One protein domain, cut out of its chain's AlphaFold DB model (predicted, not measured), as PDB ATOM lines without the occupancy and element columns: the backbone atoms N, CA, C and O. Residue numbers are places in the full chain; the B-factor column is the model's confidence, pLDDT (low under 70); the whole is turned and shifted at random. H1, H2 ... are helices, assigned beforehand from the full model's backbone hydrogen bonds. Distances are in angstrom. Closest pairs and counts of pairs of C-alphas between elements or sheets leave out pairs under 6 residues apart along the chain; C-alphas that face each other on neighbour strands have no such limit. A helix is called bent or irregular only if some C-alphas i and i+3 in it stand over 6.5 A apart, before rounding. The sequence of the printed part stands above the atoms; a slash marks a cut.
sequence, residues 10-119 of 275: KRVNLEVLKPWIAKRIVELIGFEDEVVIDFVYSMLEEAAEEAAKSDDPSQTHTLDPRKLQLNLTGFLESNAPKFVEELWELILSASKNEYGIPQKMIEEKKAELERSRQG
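AT A GLANCE: This is residues 10 to 119 of the 275 residues of the protein "Splicing coactivator SRRM1" of Schizosaccharomyces japonicus (strain yFS275 / FY16936) (UniProt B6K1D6). Two V-shaped pairs of helices lie side by side, one made by H1 and H2, the other by H3a and H3b, the arms of the bent helix H3. From this body H4 leads away, and residues 106 to 119 stick out as a free arm. The printed part has 110 residues with four named helices, H1 to H4 in order, and no named strand: the class is all helix. It is compact, with a radius of gyration of the C-alphas of 15.1 A, and elongated, spanning 53 by 34 by 19 A.

HOW THE PARTS SIT: H1, residues 17 to 29, and H2, residues 34 to 53, form a helical hairpin at a steep tilt of 40 degrees; their closest C-alphas, of Ala 22 and Ile 37, are 5.8 A apart. H3, residues 65 to 96, was assigned as one helix by its hydrogen bonds but is bent: C-alphas 75 and 78 are 9.3 A apart. Its arms, H3a at residues 65 to 75 and H3b at 78 to 96, touch at Thr 73 and Ala 80, closest C-alphas 5.1 A apart, at a steep tilt of 42 degrees. H3b is irregular, with C-alphas 78 and 81 7.0 A apart. H2 and H3a, a hairpin, only just touch, with 3 pairs of C-alphas within 8 A, the closest Val 36 and Phe 75 at 7.0 A. H1 and H3b also only just touch, with 3 such pairs, the closest Leu 28 and Asn 79 at 6.6 A. H4, residues 103 to 118, is about perpendicular to H3b at 84 degrees; they touch, the closest C-alphas being those of Ser 93 and Gln 103, 6.0 A. Every O i to N i+4 pair is within hydrogen-bond range in H1, H2 and H4, against 5 of 7 in H3a and 14 of 15 in H3b.

IN THESE COORDINATES: H1 begins at C-alpha 17 (-15.569, -20.126, 14.662). H2 is 28.0 A long, H3b 29.4 A and H4 22.7 A, ending at C-alpha 118 (-21.858, -25.057, 40.675).

THE WHOLE: The C-alphas of Ser 58 and Gly 119, the two farthest apart, are 53.3 A apart. The printed part has no cut, and the link from H2 to H3 is long. Confidence is under 70 at residues 52 to 63, 98 to 100 and 105 to 119.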
ATOM      1  N   LYS A  10      -4.953 -14.593   8.274       70.50
ATOM      2  CA  LYS A  10      -3.938 -15.671   8.234       70.50
ATOM      3  C   LYS A  10      -3.698 -16.350   9.586       70.50
ATOM      4  O   LYS A  10      -3.194 -17.465   9.631       70.50
ATOM      5  N   ARG A  11      -3.969 -15.643  10.686       70.06
ATOM      6  CA  ARG A  11      -3.653 -16.086  12.057       70.06
ATOM      7  C   ARG A  11      -4.873 -16.601  12.814       70.06
ATOM      8  O   ARG A  11      -4.750 -16.969  13.975       70.06
ATOM      9  N   VAL A  12      -6.046 -16.577  12.191       79.75
ATOM     10  CA  VAL A  12      -7.310 -16.919  12.840       79.75
ATOM     11  C   VAL A  12      -7.627 -18.378  12.550       79.75
ATOM     12  O   VAL A  12      -7.638 -18.788  11.393       79.75
ATOM     13  N   ASN A  13      -7.902 -19.161  13.593       79.88
ATOM     14  CA  ASN A  13      -8.374 -20.527  13.406       79.88
ATOM     15  C   ASN A  13      -9.879 -20.502  13.079       79.88
ATOM     16  O   ASN A  13     -10.691 -20.071  13.898       79.88
ATOM     17  N   LEU A  14     -10.258 -20.951  11.881       82.12
ATOM     18  CA  LEU A  14     -11.654 -20.969  11.433       82.12
ATOM     19  C   LEU A  14     -12.459 -22.123  12.050       82.12
ATOM     20  O   LEU A  14     -13.668 -21.984  12.247       82.12
ATOM     21  N   GLU A  15     -11.807 -23.225  12.436       82.00
ATOM     22  CA  GLU A  15     -12.483 -24.407  12.990       82.00
ATOM     23  C   GLU A  15     -13.215 -24.088  14.299       82.00
ATOM     24  O   GLU A  15     -14.305 -24.597  14.556       82.00
ATOM     25  N   VAL A  16     -12.658 -23.182  15.112       82.31
ATOM     26  CA  VAL A  16     -13.294 -22.734  16.360       82.31
ATOM     27  C   VAL A  16     -14.460 -21.775  16.119       82.31
ATOM     28  O   VAL A  16     -15.357 -21.691  16.956       82.31
ATOM     29  N   LEU A  17     -14.495 -21.070  14.983       85.19
ATOM     30  CA  LEU A  17     -15.569 -20.126  14.662       85.19
ATOM     31  C   LEU A  17     -16.850 -20.840  14.227       85.19
ATOM     32  O   LEU A  17     -17.934 -20.364  14.555       85.19
ATOM     33  N   LYS A  18     -16.746 -21.993  13.554       86.19
ATOM     34  CA  LYS A  18     -17.904 -22.758  13.062       86.19
ATOM     35  C   LYS A  18     -18.964 -23.050  14.145       86.19
ATOM     36  O   LYS A  18     -20.116 -22.658  13.945       86.19
ATOM     37  N   PRO A  19     -18.629 -23.639  15.314       87.75
ATOM     38  CA  PRO A  19     -19.623 -23.886  16.363       87.75
ATOM     39  C   PRO A  19     -20.183 -22.599  16.990       87.75
ATOM     40  O   PRO A  19     -21.332 -22.577  17.430       87.75
ATOM     41  N   TRP A  20     -19.402 -21.514  17.028       89.62
ATOM     42  CA  TRP A  20     -19.880 -20.227  17.541       89.62
ATOM     43  C   TRP A  20     -20.876 -19.564  16.586       89.62
ATOM     44  O   TRP A  20     -21.910 -19.075  17.031       89.62
ATOM     45  N   ILE A  21     -20.598 -19.600  15.278       89.44
ATOM     46  CA  ILE A  21     -21.488 -19.088  14.229       89.44
ATOM     47  C   ILE A  21     -22.834 -19.813  14.289       89.44
ATOM     48  O   ILE A  21     -23.868 -19.150  14.335       89.44
ATOM     49  N   ALA A  22     -22.821 -21.148  14.373       89.69
ATOM     50  CA  ALA A  22     -24.033 -21.956  14.491       89.69
ATOM     51  C   ALA A  22     -24.876 -21.548  15.706       89.69
ATOM     52  O   ALA A  22     -26.036 -21.161  15.563       89.69
ATOM     53  N   LYS A  23     -24.263 -21.518  16.897       90.25
ATOM     54  CA  LYS A  23     -24.932 -21.078  18.130       90.25
ATOM     55  C   LYS A  23     -25.511 -19.669  17.986       90.25
ATOM     56  O   LYS A  23     -26.652 -19.430  18.376       90.25
ATOM     57  N   ARG A  24     -24.748 -18.732  17.415       89.75
ATOM     58  CA  ARG A  24     -25.173 -17.334  17.322       89.75
ATOM     59  C   ARG A  24     -26.294 -17.121  16.304       89.75
ATOM     60  O   ARG A  24     -27.182 -16.314  16.556       89.75
ATOM     61  N   ILE A  25     -26.293 -17.856  15.194       89.00
ATOM     62  CA  ILE A  25     -27.391 -17.847  14.217       89.00
ATOM     63  C   ILE A  25     -28.679 -18.369  14.863       89.00
ATOM     64  O   ILE A  25     -29.713 -17.707  14.768       89.00
ATOM     65  N   VAL A  26     -28.603 -19.480  15.603       90.50
ATOM     66  CA  VAL A  26     -29.750 -20.033  16.342       90.50
ATOM     67  C   VAL A  26     -30.303 -19.026  17.352       90.50
ATOM     68  O   VAL A  26     -31.515 -18.870  17.461       90.50
ATOM     69  N   GLU A  27     -29.443 -18.286  18.054       89.94
ATOM     70  CA  GLU A  27     -29.870 -17.242  18.998       89.94
ATOM     71  C   GLU A  27     -30.576 -16.050  18.327       89.94
ATOM     72  O   GLU A  27     -31.421 -15.413  18.954       89.94
ATOM     73  N   LEU A  28     -30.231 -15.723  17.076       88.56
ATOM     74  CA  LEU A  28     -30.779 -14.565  16.363       88.56
ATOM     75  C   LEU A  28     -32.059 -14.883  15.588       88.56
ATOM     76  O   LEU A  28     -32.973 -14.059  15.569       88.56
ATOM     77  N   ILE A  29     -32.118 -16.043  14.930       85.25
ATOM     78  CA  ILE A  29     -33.255 -16.443  14.085       85.25
ATOM     79  C   ILE A  29     -34.224 -17.368  14.850       85.25
ATOM     80  O   ILE A  29     -35.416 -17.409  14.552       85.25
ATOM     81  N   GLY A  30     -33.748 -18.079  15.877       85.56
ATOM     82  CA  GLY A  30     -34.542 -19.022  16.675       85.56
ATOM     83  C   GLY A  30     -34.578 -20.450  16.122       85.56
ATOM     84  O   GLY A  30     -35.213 -21.315  16.723       85.56
ATOM     85  N   PHE A  31     -33.904 -20.713  15.001       82.56
ATOM     86  CA  PHE A  31     -33.717 -22.047  14.437       82.56
ATOM     87  C   PHE A  31     -32.327 -22.181  13.810       82.56
ATOM     88  O   PHE A  31     -31.667 -21.184  13.513       82.56
ATOM     89  N   GLU A  32     -31.878 -23.424  13.646       82.56
ATOM     90  CA  GLU A  32     -30.605 -23.743  13.004       82.56
ATOM     91  C   GLU A  32     -30.804 -23.839  11.493       82.56
ATOM     92  O   GLU A  32     -31.603 -24.645  11.016       82.56
ATOM     93  N   ASP A  33     -30.096 -22.991  10.751       87.88
ATOM     94  CA  ASP A  33     -30.073 -23.015   9.292       87.88
ATOM     95  C   ASP A  33     -28.658 -23.356   8.819       87.88
ATOM     96  O   ASP A  33     -27.767 -22.500   8.797       87.88
ATOM     97  N   GLU A  34     -28.449 -24.624   8.458       89.12
ATOM     98  CA  GLU A  34     -27.151 -25.117   7.985       89.12
ATOM     99  C   GLU A  34     -26.670 -24.374   6.729       89.12
ATOM    100  O   GLU A  34     -25.471 -24.148   6.578       89.12
ATOM    101  N   VAL A  35     -27.586 -23.899   5.874       90.56
ATOM    102  CA  VAL A  35     -27.232 -23.166   4.651       90.56
ATOM    103  C   VAL A  35     -26.614 -21.815   4.998       90.56
ATOM    104  O   VAL A  35     -25.612 -21.421   4.400       90.56
ATOM    105  N   VAL A  36     -27.168 -21.108   5.986       88.88
ATOM    106  CA  VAL A  36     -26.622 -19.818   6.442       88.88
ATOM    107  C   VAL A  36     -25.284 -20.019   7.152       88.88
ATOM    108  O   VAL A  36     -24.356 -19.237   6.939       88.88
ATOM    109  N   ILE A  37     -25.160 -21.075   7.963       90.31
ATOM    110  CA  ILE A  37     -23.916 -21.412   8.671       90.31
ATOM    111  C   ILE A  37     -22.789 -21.687   7.672       90.31
ATOM    112  O   ILE A  37     -21.719 -21.079   7.774       90.31
ATOM    113  N   ASP A  38     -23.029 -22.557   6.692       91.44
ATOM    114  CA  ASP A  38     -22.034 -22.902   5.677       91.44
ATOM    115  C   ASP A  38     -21.742 -21.721   4.742       91.44
ATOM    116  O   ASP A  38     -20.596 -21.544   4.323       91.44
ATOM    117  N   PHE A  39     -22.723 -20.854   4.467       90.88
ATOM    118  CA  PHE A  39     -22.502 -19.626   3.703       90.88
ATOM    119  C   PHE A  39     -21.550 -18.664   4.427       90.88
ATOM    120  O   PHE A  39     -20.571 -18.206   3.834       90.88
ATOM    121  N   VAL A  40     -21.779 -18.395   5.720       89.44
ATOM    122  CA  VAL A  40     -20.867 -17.569   6.535       89.44
ATOM    123  C   VAL A  40     -19.476 -18.203   6.576       89.44
ATOM    124  O   VAL A  40     -18.480 -17.500   6.410       89.44
ATOM    125  N   TYR A  41     -19.400 -19.519   6.780       89.81
ATOM    126  CA  TYR A  41     -18.129 -20.235   6.862       89.81
ATOM    127  C   TYR A  41     -17.335 -20.141   5.552       89.81
ATOM    128  O   TYR A  41     -16.163 -19.770   5.574       89.81
ATOM    129  N   SER A  42     -17.996 -20.367   4.415       89.81
ATOM    130  CA  SER A  42     -17.393 -20.265   3.080       89.81
ATOM    131  C   SER A  42     -16.854 -18.858   2.802       89.81
ATOM    132  O   SER A  42     -15.761 -18.708   2.265       89.81
ATOM    133  N   MET A  43     -17.576 -17.810   3.219       86.44
ATOM    134  CA  MET A  43     -17.105 -16.425   3.083       86.44
ATOM    135  C   MET A  43     -15.853 -16.129   3.925       86.44
ATOM    136  O   MET A  43     -14.996 -15.349   3.506       86.44
ATOM    137  N   LEU A  44     -15.755 -16.702   5.129       86.50
ATOM    138  CA  LEU A  44     -14.578 -16.543   5.988       86.50
ATOM    139  C   LEU A  44     -13.367 -17.301   5.434       86.50
ATOM    140  O   LEU A  44     -12.250 -16.790   5.515       86.50
ATOM    141  N   GLU A  45     -13.589 -18.488   4.872       85.75
ATOM    142  CA  GLU A  45     -12.560 -19.302   4.224       85.75
ATOM    143  C   GLU A  45     -12.020 -18.621   2.965       85.75
ATOM    144  O   GLU A  45     -10.810 -18.437   2.857       85.75
ATOM    145  N   GLU A  46     -12.894 -18.130   2.079       83.62
ATOM    146  CA  GLU A  46     -12.501 -17.362   0.892       83.62
ATOM    147  C   GLU A  46     -11.639 -16.154   1.281       83.62
ATOM    148  O   GLU A  46     -10.550 -15.956   0.743       83.62
ATOM    149  N   ALA A  47     -12.058 -15.396   2.297       79.69
ATOM    150  CA  ALA A  47     -11.293 -14.253   2.775       79.69
ATOM    151  C   ALA A  47      -9.948 -14.638   3.423       79.69
ATOM    152  O   ALA A  47      -8.978 -13.878   3.339       79.69
ATOM    153  N   ALA A  48      -9.861 -15.799   4.078       78.75
ATOM    154  CA  ALA A  48      -8.608 -16.314   4.626       78.75
ATOM    155  C   ALA A  48      -7.656 -16.796   3.518       78.75
ATOM    156  O   ALA A  48      -6.456 -16.517   3.569       78.75
ATOM    157  N   GLU A  49      -8.184 -17.461   2.491       78.19
ATOM    158  CA  GLU A  49      -7.428 -17.895   1.320       78.19
ATOM    159  C   GLU A  49      -6.921 -16.721   0.482       78.19
ATOM    160  O   GLU A  49      -5.762 -16.716   0.065       78.19
ATOM    161  N   GLU A  50      -7.764 -15.721   0.222       73.12
ATOM    162  CA  GLU A  50      -7.382 -14.498  -0.484       73.12
ATOM    163  C   GLU A  50      -6.271 -13.764   0.265       73.12
ATOM    164  O   GLU A  50      -5.279 -13.360  -0.344       73.12
ATOM    165  N   ALA A  51      -6.380 -13.679   1.597       70.50
ATOM    166  CA  ALA A  51      -5.309 -13.142   2.422       70.50
ATOM    167  C   ALA A  51      -4.019 -13.967   2.264       70.50
ATOM    168  O   ALA A  51      -2.935 -13.390   2.171       70.50
ATOM    169  N   ALA A  52      -4.104 -15.303   2.219       68.00
ATOM    170  CA  ALA A  52      -2.957 -16.201   2.063       68.00
ATOM    171  C   ALA A  52      -2.265 -16.093   0.692       68.00
ATOM    172  O   ALA A  52      -1.038 -16.149   0.647       68.00
ATOM    173  N   LYS A  53      -3.028 -15.907  -0.395       67.00
ATOM    174  CA  LYS A  53      -2.543 -15.876  -1.790       67.00
ATOM    175  C   LYS A  53      -1.864 -14.559  -2.184       67.00
ATOM    176  O   LYS A  53      -1.146 -14.523  -3.181       67.00
ATOM    177  N   SER A  54      -2.077 -13.474  -1.440       57.91
ATOM    178  CA  SER A  54      -1.407 -12.196  -1.692       57.91
ATOM    179  C   SER A  54      -0.048 -12.128  -0.979       57.91
ATOM    180  O   SER A  54       0.013 -11.919   0.237       57.91
ATOM    181  N   ASP A  55       1.038 -12.271  -1.745       55.69
ATOM    182  CA  ASP A  55       2.419 -11.964  -1.322       55.69
ATOM    183  C   ASP A  55       2.757 -10.465  -1.428       55.69
ATOM    184  O   ASP A  55       3.818 -10.024  -0.986       55.69
ATOM    185  N   ASP A  56       1.860  -9.664  -2.012       52.62
ATOM    186  CA  ASP A  56       2.046  -8.224  -2.157       52.62
ATOM    187  C   ASP A  56       1.582  -7.470  -0.890       52.62
ATOM    188  O   ASP A  56       0.388  -7.456  -0.585       52.62
ATOM    189  N   PRO A  57       2.482  -6.794  -0.148       52.69
ATOM    190  CA  PRO A  57       2.131  -6.068   1.076       52.69
ATOM    191  C   PRO A  57       1.297  -4.799   0.822       52.69
ATOM    192  O   PRO A  57       0.794  -4.202   1.779       52.69
ATOM    193  N   SER A  58       1.148  -4.365  -0.438       50.16
ATOM    194  CA  SER A  58       0.385  -3.166  -0.813       50.16
ATOM    195  C   SER A  58      -1.096  -3.461  -1.082       50.16
ATOM    196  O   SER A  58      -1.960  -2.645  -0.745       50.16
ATOM    197  N   GLN A  59      -1.422  -4.657  -1.580       46.09
ATOM    198  CA  GLN A  59      -2.794  -5.140  -1.695       46.09
ATOM    199  C   GLN A  59      -3.247  -5.754  -0.375       46.09
ATOM    200  O   GLN A  59      -3.170  -6.950  -0.123       46.09
ATOM    201  N   THR A  60      -3.741  -4.879   0.493       48.00
ATOM    202  CA  THR A  60      -4.410  -5.242   1.739       48.00
ATOM    203  C   THR A  60      -5.747  -5.931   1.423       48.00
ATOM    204  O   THR A  60      -6.804  -5.307   1.513       48.00
ATOM    205  N   HIS A  61      -5.718  -7.208   1.024       55.09
ATOM    206  CA  HIS A  61      -6.928  -8.028   0.958       55.09
ATOM    207  C   HIS A  61      -7.377  -8.290   2.394       55.09
ATOM    208  O   HIS A  61      -6.806  -9.082   3.138       55.09
ATOM    209  N   THR A  62      -8.332  -7.473   2.817       58.56
ATOM    210  CA  THR A  62      -8.928  -7.481   4.145       58.56
ATOM    211  C   THR A  62     -10.395  -7.759   3.961       58.56
ATOM    212  O   THR A  62     -11.026  -7.210   3.059       58.56
ATOM    213  N   LEU A  63     -10.924  -8.639   4.799       67.44
ATOM    214  CA  LEU A  63     -12.336  -8.967   4.796       67.44
ATOM    215  C   LEU A  63     -13.114  -7.671   5.069       67.44
ATOM    216  O   LEU A  63     -12.946  -7.066   6.123       67.44
ATOM    217  N   ASP A  64     -13.897  -7.187   4.102       76.88
ATOM    218  CA  ASP A  64     -14.664  -5.953   4.293       76.88
ATOM    219  C   ASP A  64     -15.927  -6.272   5.117       76.88
ATOM    220  O   ASP A  64     -16.813  -6.990   4.627       76.88
ATOM    221  N   PRO A  65     -16.063  -5.736   6.345       79.94
ATOM    222  CA  PRO A  65     -17.228  -5.986   7.188       79.94
ATOM    223  C   PRO A  65     -18.529  -5.493   6.541       79.94
ATOM    224  O   PRO A  65     -19.589  -6.064   6.785       79.94
ATOM    225  N   ARG A  66     -18.475  -4.481   5.662       83.12
ATOM    226  CA  ARG A  66     -19.660  -4.006   4.929       83.12
ATOM    227  C   ARG A  66     -20.126  -5.012   3.888       83.12
ATOM    228  O   ARG A  66     -21.329  -5.212   3.740       83.12
ATOM    229  N   LYS A  67     -19.189  -5.653   3.181       84.81
ATOM    230  CA  LYS A  67     -19.497  -6.708   2.201       84.81
ATOM    231  C   LYS A  67     -20.092  -7.924   2.906       84.81
ATOM    232  O   LYS A  67     -21.102  -8.456   2.455       84.81
ATOM    233  N   LEU A  68     -19.519  -8.300   4.052       86.06
ATOM    234  CA  LEU A  68     -20.048  -9.367   4.899       86.06
ATOM    235  C   LEU A  68     -21.476  -9.054   5.360       86.06
ATOM    236  O   LEU A  68     -22.377  -9.871   5.195       86.06
ATOM    237  N   GLN A  69     -21.712  -7.840   5.858       87.69
ATOM    238  CA  GLN A  69     -23.037  -7.415   6.292       87.69
ATOM    239  C   GLN A  69     -24.054  -7.423   5.153       87.69
ATOM    240  O   GLN A  69     -25.160  -7.920   5.350       87.69
ATOM    241  N   LEU A  70     -23.705  -6.908   3.971       89.25
ATOM    242  CA  LEU A  70     -24.619  -6.876   2.828       89.25
ATOM    243  C   LEU A  70     -25.057  -8.290   2.427       89.25
ATOM    244  O   LEU A  70     -26.250  -8.538   2.270       89.25
ATOM    245  N   ASN A  71     -24.104  -9.219   2.342       88.50
ATOM    246  CA  ASN A  71     -24.378 -10.609   1.986       88.50
ATOM    247  C   ASN A  71     -25.237 -11.316   3.044       88.50
ATOM    248  O   ASN A  71     -26.152 -12.061   2.701       88.50
ATOM    249  N   LEU A  72     -24.993 -11.044   4.328       88.62
ATOM    250  CA  LEU A  72     -25.758 -11.641   5.423       88.62
ATOM    251  C   LEU A  72     -27.114 -10.978   5.661       88.62
ATOM    252  O   LEU A  72     -28.002 -11.609   6.226       88.62
ATOM    253  N   THR A  73     -27.318  -9.744   5.196       89.25
ATOM    254  CA  THR A  73     -28.619  -9.059   5.291       89.25
ATOM    255  C   THR A  73     -29.709  -9.816   4.530       89.25
ATOM    256  O   THR A  73     -30.860  -9.776   4.948       89.25
ATOM    257  N   GLY A  74     -29.363 -10.574   3.482       88.25
ATOM    258  CA  GLY A  74     -30.317 -11.431   2.766       88.25
ATOM    259  C   GLY A  74     -30.860 -12.615   3.580       88.25
ATOM    260  O   GLY A  74     -31.903 -13.149   3.223       88.25
ATOM    261  N   PHE A  75     -30.181 -12.998   4.666       87.38
ATOM    262  CA  PHE A  75     -30.560 -14.125   5.529       87.38
ATOM    263  C   PHE A  75     -31.009 -13.670   6.922       87.38
ATOM    264  O   PHE A  75     -31.993 -14.160   7.462       87.38
ATOM    265  N   LEU A  76     -30.270 -12.725   7.513       85.88
ATOM    266  CA  LEU A  76     -30.455 -12.254   8.886       85.88
ATOM    267  C   LEU A  76     -31.244 -10.941   8.977       85.88
ATOM    268  O   LEU A  76     -31.563 -10.511  10.086       85.88
ATOM    269  N   GLU A  77     -31.521 -10.277   7.851       88.81
ATOM    270  CA  GLU A  77     -32.251  -9.005   7.767       88.81
ATOM    271  C   GLU A  77     -31.783  -7.978   8.823       88.81
ATOM    272  O   GLU A  77     -30.653  -7.485   8.785       88.81
ATOM    273  N   SER A  78     -32.639  -7.672   9.805       89.19
ATOM    274  CA  SER A  78     -32.383  -6.704  10.881       89.19
ATOM    275  C   SER A  78     -31.316  -7.145  11.892       89.19
ATOM    276  O   SER A  78     -30.732  -6.303  12.580       89.19
ATOM    277  N   ASN A  79     -31.021  -8.443  11.964       88.62
ATOM    278  CA  ASN A  79     -30.021  -9.015  12.863       88.62
ATOM    279  C   ASN A  79     -28.616  -9.066  12.245       88.62
ATOM    280  O   ASN A  79     -27.636  -9.181  12.982       88.62
ATOM    281  N   ALA A  80     -28.492  -8.911  10.921       88.50
ATOM    282  CA  ALA A  80     -27.214  -8.906  10.209       88.50
ATOM    283  C   ALA A  80     -26.167  -7.924  10.777       88.50
ATOM    284  O   ALA A  80     -25.043  -8.363  11.027       88.50
ATOM    285  N   PRO A  81     -26.473  -6.629  11.033       89.25
ATOM    286  CA  PRO A  81     -25.494  -5.698  11.604       89.25
ATOM    287  C   PRO A  81     -24.943  -6.165  12.952       89.25
ATOM    288  O   PRO A  81     -23.738  -6.100  13.173       89.25
ATOM    289  N   LYS A  82     -25.820  -6.665  13.833       90.19
ATOM    290  CA  LYS A  82     -25.432  -7.139  15.168       90.19
ATOM    291  C   LYS A  82     -24.539  -8.371  15.080       90.19
ATOM    292  O   LYS A  82     -23.521  -8.446  15.758       90.19
ATOM    293  N   PHE A  83     -24.903  -9.318  14.216       90.88
ATOM    294  CA  PHE A  83     -24.115 -10.525  13.995       90.88
ATOM    295  C   PHE A  83     -22.710 -10.203  13.478       90.88
ATOM    296  O   PHE A  83     -21.725 -10.715  14.004       90.88
ATOM    297  N   VAL A  84     -22.614  -9.331  12.468       90.12
ATOM    298  CA  VAL A  84     -21.325  -8.960  11.870       90.12
ATOM    299  C   VAL A  84     -20.439  -8.210  12.854       90.12
ATOM    300  O   VAL A  84     -19.244  -8.480  12.890       90.12
ATOM    301  N   GLU A  85     -20.997  -7.310  13.666       88.88
ATOM    302  CA  GLU A  85     -20.233  -6.597  14.696       88.88
ATOM    303  C   GLU A  85     -19.587  -7.578  15.687       88.88
ATOM    304  O   GLU A  85     -18.377  -7.535  15.903       88.88
ATOM    305  N   GLU A  86     -20.358  -8.535  16.205       89.81
ATOM    306  CA  GLU A  86     -19.849  -9.528  17.155       89.81
ATOM    307  C   GLU A  86     -18.851 -10.507  16.535       89.81
ATOM    308  O   GLU A  86     -17.836 -10.836  17.153       89.81
ATOM    309  N   LEU A  87     -19.118 -10.967  15.309       88.62
ATOM    310  CA  LEU A  87     -18.200 -11.829  14.571       88.62
ATOM    311  C   LEU A  87     -16.877 -11.100  14.296       88.62
ATOM    312  O   LEU A  87     -15.804 -11.684  14.438       88.62
ATOM    313  N   TRP A  88     -16.934  -9.809  13.958       87.25
ATOM    314  CA  TRP A  88     -15.745  -9.000  13.711       87.25
ATOM    315  C   TRP A  88     -14.900  -8.812  14.975       87.25
ATOM    316  O   TRP A  88     -13.681  -8.985  14.943       87.25
ATOM    317  N   GLU A  89     -15.531  -8.526  16.115       86.06
ATOM    318  CA  GLU A  89     -14.845  -8.446  17.412       86.06
ATOM    319  C   GLU A  89     -14.165  -9.766  17.796       86.06
ATOM    320  O   GLU A  89     -13.052  -9.773  18.339       86.06
ATOM    321  N   LEU A  90     -14.808 -10.890  17.480       85.81
ATOM    322  CA  LEU A  90     -14.293 -12.228  17.733       85.81
ATOM    323  C   LEU A  90     -13.043 -12.521  16.891       85.81
ATOM    324  O   LEU A  90     -12.023 -12.952  17.432       85.81
ATOM    325  N   ILE A  91     -13.094 -12.215  15.594       84.12
ATOM    326  CA  ILE A  91     -11.970 -12.370  14.659       84.12
ATOM    327  C   ILE A  91     -10.798 -11.465  15.063       84.12
ATOM    328  O   ILE A  91      -9.652 -11.913  15.106       84.12
ATOM    329  N   LEU A  92     -11.061 -10.210  15.439       83.75
ATOM    330  CA  LEU A  92     -10.025  -9.299  15.937       83.75
ATOM    331  C   LEU A  92      -9.376  -9.807  17.226       83.75
ATOM    332  O   LEU A  92      -8.164  -9.678  17.409       83.75
ATOM    333  N   SER A  93     -10.170 -10.390  18.122       82.50
ATOM    334  CA  SER A  93      -9.668 -10.986  19.362       82.50
ATOM    335  C   SER A  93      -8.829 -12.236  19.089       82.50
ATOM    336  O   SER A  93      -7.812 -12.436  19.747       82.50
ATOM    337  N   ALA A  94      -9.213 -13.049  18.101       82.75
ATOM    338  CA  ALA A  94      -8.443 -14.209  17.659       82.75
ATOM    339  C   ALA A  94      -7.109 -13.814  17.024       82.75
ATOM    340  O   ALA A  94      -6.084 -14.399  17.350       82.75
ATOM    341  N   SER A  95      -7.114 -12.791  16.167       77.50
ATOM    342  CA  SER A  95      -5.923 -12.306  15.460       77.50
ATOM    343  C   SER A  95      -4.842 -11.766  16.412       77.50
ATOM    344  O   SER A  95      -3.647 -11.877  16.137       77.50
ATOM    345  N   LYS A  96      -5.250 -11.225  17.570       77.31
ATOM    346  CA  LYS A  96      -4.342 -10.782  18.643       77.31
ATOM    347  C   LYS A  96      -3.704 -11.935  19.423       77.31
ATOM    348  O   LYS A  96      -2.674 -11.720  20.057       77.31
ATOM    349  N   ASN A  97      -4.309 -13.119  19.414       72.94
ATOM    350  CA  ASN A  97      -3.841 -14.277  20.167       72.94
ATOM    351  C   ASN A  97      -2.872 -15.118  19.317       72.94
ATOM    352  O   ASN A  97      -3.094 -15.319  18.125       72.94
ATOM    353  N   GLU A  98      -1.804 -15.647  19.918       67.19
ATOM    354  CA  GLU A  98      -0.821 -16.478  19.204       67.19
ATOM    355  C   GLU A  98      -1.413 -17.794  18.691       67.19
ATOM    356  O   GLU A  98      -1.004 -18.279  17.640       67.19
ATOM    357  N   TYR A  99      -2.422 -18.324  19.380       67.56
ATOM    358  CA  TYR A  99      -3.088 -19.574  19.011       67.56
ATOM    359  C   TYR A  99      -4.266 -19.387  18.041       67.56
ATOM    360  O   TYR A  99      -4.930 -20.362  17.697       67.56
ATOM    361  N   GLY A 100      -4.580 -18.148  17.638       67.62
ATOM    362  CA  GLY A 100      -5.709 -17.868  16.745       67.62
ATOM    363  C   GLY A 100      -7.085 -18.145  17.359       67.62
ATOM    364  O   GLY A 100      -8.063 -18.285  16.626       67.62
ATOM    365  N   ILE A 101      -7.167 -18.245  18.694       71.75
ATOM    366  CA  ILE A 101      -8.398 -18.533  19.440       71.75
ATOM    367  C   ILE A 101      -8.960 -17.227  20.016       71.75
ATOM    368  O   ILE A 101      -8.251 -16.542  20.765       71.75
ATOM    369  N   PRO A 102     -10.230 -16.880  19.740       74.31
ATOM    370  CA  PRO A 102     -10.855 -15.703  20.326       74.31
ATOM    371  C   PRO A 102     -10.945 -15.783  21.854       74.31
ATOM    372  O   PRO A 102     -11.451 -16.756  22.415       74.31
ATOM    373  N   GLN A 103     -10.548 -14.710  22.538       70.56
ATOM    374  CA  GLN A 103     -10.573 -14.626  24.004       70.56
ATOM    375  C   GLN A 103     -11.981 -14.835  24.595       70.56
ATOM    376  O   GLN A 103     -12.123 -15.487  25.628       70.56
ATOM    377  N   LYS A 104     -13.026 -14.385  23.887       72.94
ATOM    378  CA  LYS A 104     -14.432 -14.589  24.268       72.94
ATOM    379  C   LYS A 104     -14.811 -16.075  24.361       72.94
ATOM    380  O   LYS A 104     -15.539 -16.457  25.267       72.94
ATOM    381  N   MET A 105     -14.267 -16.938  23.495       67.38
ATOM    382  CA  MET A 105     -14.505 -18.387  23.591       67.38
ATOM    383  C   MET A 105     -13.765 -19.028  24.765       67.38
ATOM    384  O   MET A 105     -14.292 -19.945  25.391       67.38
ATOM    385  N   ILE A 106     -12.553 -18.554  25.071       64.56
ATOM    386  CA  ILE A 106     -11.783 -19.027  26.229       64.56
ATOM    387  C   ILE A 106     -12.553 -18.707  27.512       64.56
ATOM    388  O   ILE A 106     -12.684 -19.552  28.395       64.56
ATOM    389  N   GLU A 107     -13.108 -17.500  27.589       65.50
ATOM    390  CA  GLU A 107     -13.909 -17.048  28.720       65.50
ATOM    391  C   GLU A 107     -15.247 -17.794  28.824       65.50
ATOM    392  O   GLU A 107     -15.590 -18.257  29.910       65.50
ATOM    393  N   GLU A 108     -15.955 -18.020  27.711       61.28
ATOM    394  CA  GLU A 108     -17.174 -18.845  27.695       61.28
ATOM    395  C   GLU A 108     -16.898 -20.287  28.151       61.28
ATOM    396  O   GLU A 108     -17.631 -20.818  28.988       61.28
ATOM    397  N   LYS A 109     -15.812 -20.916  27.679       59.78
ATOM    398  CA  LYS A 109     -15.426 -22.269  28.114       59.78
ATOM    399  C   LYS A 109     -15.008 -22.319  29.579       59.78
ATOM    400  O   LYS A 109     -15.352 -23.270  30.283       59.78
ATOM    401  N   LYS A 110     -14.317 -21.285  30.064       53.19
ATOM    402  CA  LYS A 110     -13.975 -21.135  31.483       53.19
ATOM    403  C   LYS A 110     -15.234 -20.992  32.348       53.19
ATOM    404  O   LYS A 110     -15.346 -21.674  33.363       53.19
ATOM    405  N   ALA A 111     -16.199 -20.179  31.923       57.19
ATOM    406  CA  ALA A 111     -17.459 -19.975  32.633       57.19
ATOM    407  C   ALA A 111     -18.363 -21.223  32.615       57.19
ATOM    408  O   ALA A 111     -19.055 -21.504  33.594       57.19
ATOM    409  N   GLU A 112     -18.342 -22.013  31.539       54.88
ATOM    410  CA  GLU A 112     -19.073 -23.283  31.453       54.88
ATOM    411  C   GLU A 112     -18.505 -24.346  32.412       54.88
ATOM    412  O   GLU A 112     -19.266 -25.011  33.121       54.88
ATOM    413  N   LEU A 113     -17.175 -24.445  32.525       50.00
ATOM    414  CA  LEU A 113     -16.510 -25.268  33.545       50.00
ATOM    415  C   LEU A 113     -16.906 -24.841  34.967       50.00
ATOM    416  O   LEU A 113     -17.101 -25.684  35.843       50.00
ATOM    417  N   GLU A 114     -17.059 -23.540  35.199       53.69
ATOM    418  CA  GLU A 114     -17.423 -22.985  36.502       53.69
ATOM    419  C   GLU A 114     -18.909 -23.200  36.843       53.69
ATOM    420  O   GLU A 114     -19.249 -23.540  37.977       53.69
ATOM    421  N   ARG A 115     -19.808 -23.141  35.854       50.22
ATOM    422  CA  ARG A 115     -21.232 -23.474  36.034       50.22
ATOM    423  C   ARG A 115     -21.458 -24.980  36.221       50.22
ATOM    424  O   ARG A 115     -22.286 -25.380  37.040       50.22
ATOM    425  N   SER A 116     -20.677 -25.823  35.538       47.38
ATOM    426  CA  SER A 116     -20.656 -27.282  35.751       47.38
ATOM    427  C   SER A 116     -20.119 -27.662  37.141       47.38
ATOM    428  O   SER A 116     -20.545 -28.660  37.726       47.38
ATOM    429  N   ARG A 117     -19.252 -26.824  37.729       46.22
ATOM    430  CA  ARG A 117     -18.848 -26.926  39.141       46.22
ATOM    431  C   ARG A 117     -19.978 -26.545  40.100       46.22
ATOM    432  O   ARG A 117     -20.186 -27.250  41.079       46.22
ATOM    433  N   GLN A 118     -20.757 -25.502  39.806       40.06
ATOM    434  CA  GLN A 118     -21.858 -25.057  40.675       40.06
ATOM    435  C   GLN A 118     -23.065 -26.014  40.688       40.06
ATOM    436  O   GLN A 118     -23.682 -26.198  41.734       40.06
ATOM    437  N   GLY A 119     -23.369 -26.693  39.576       38.25
ATOM    438  CA  GLY A 119     -24.436 -27.707  39.521       38.25
ATOM    439  C   GLY A 119     -24.145 -28.988  40.318       38.25
ATOM    440  O   GLY A 119     -25.062 -29.750  40.613       38.25
TER     441      GLY A 119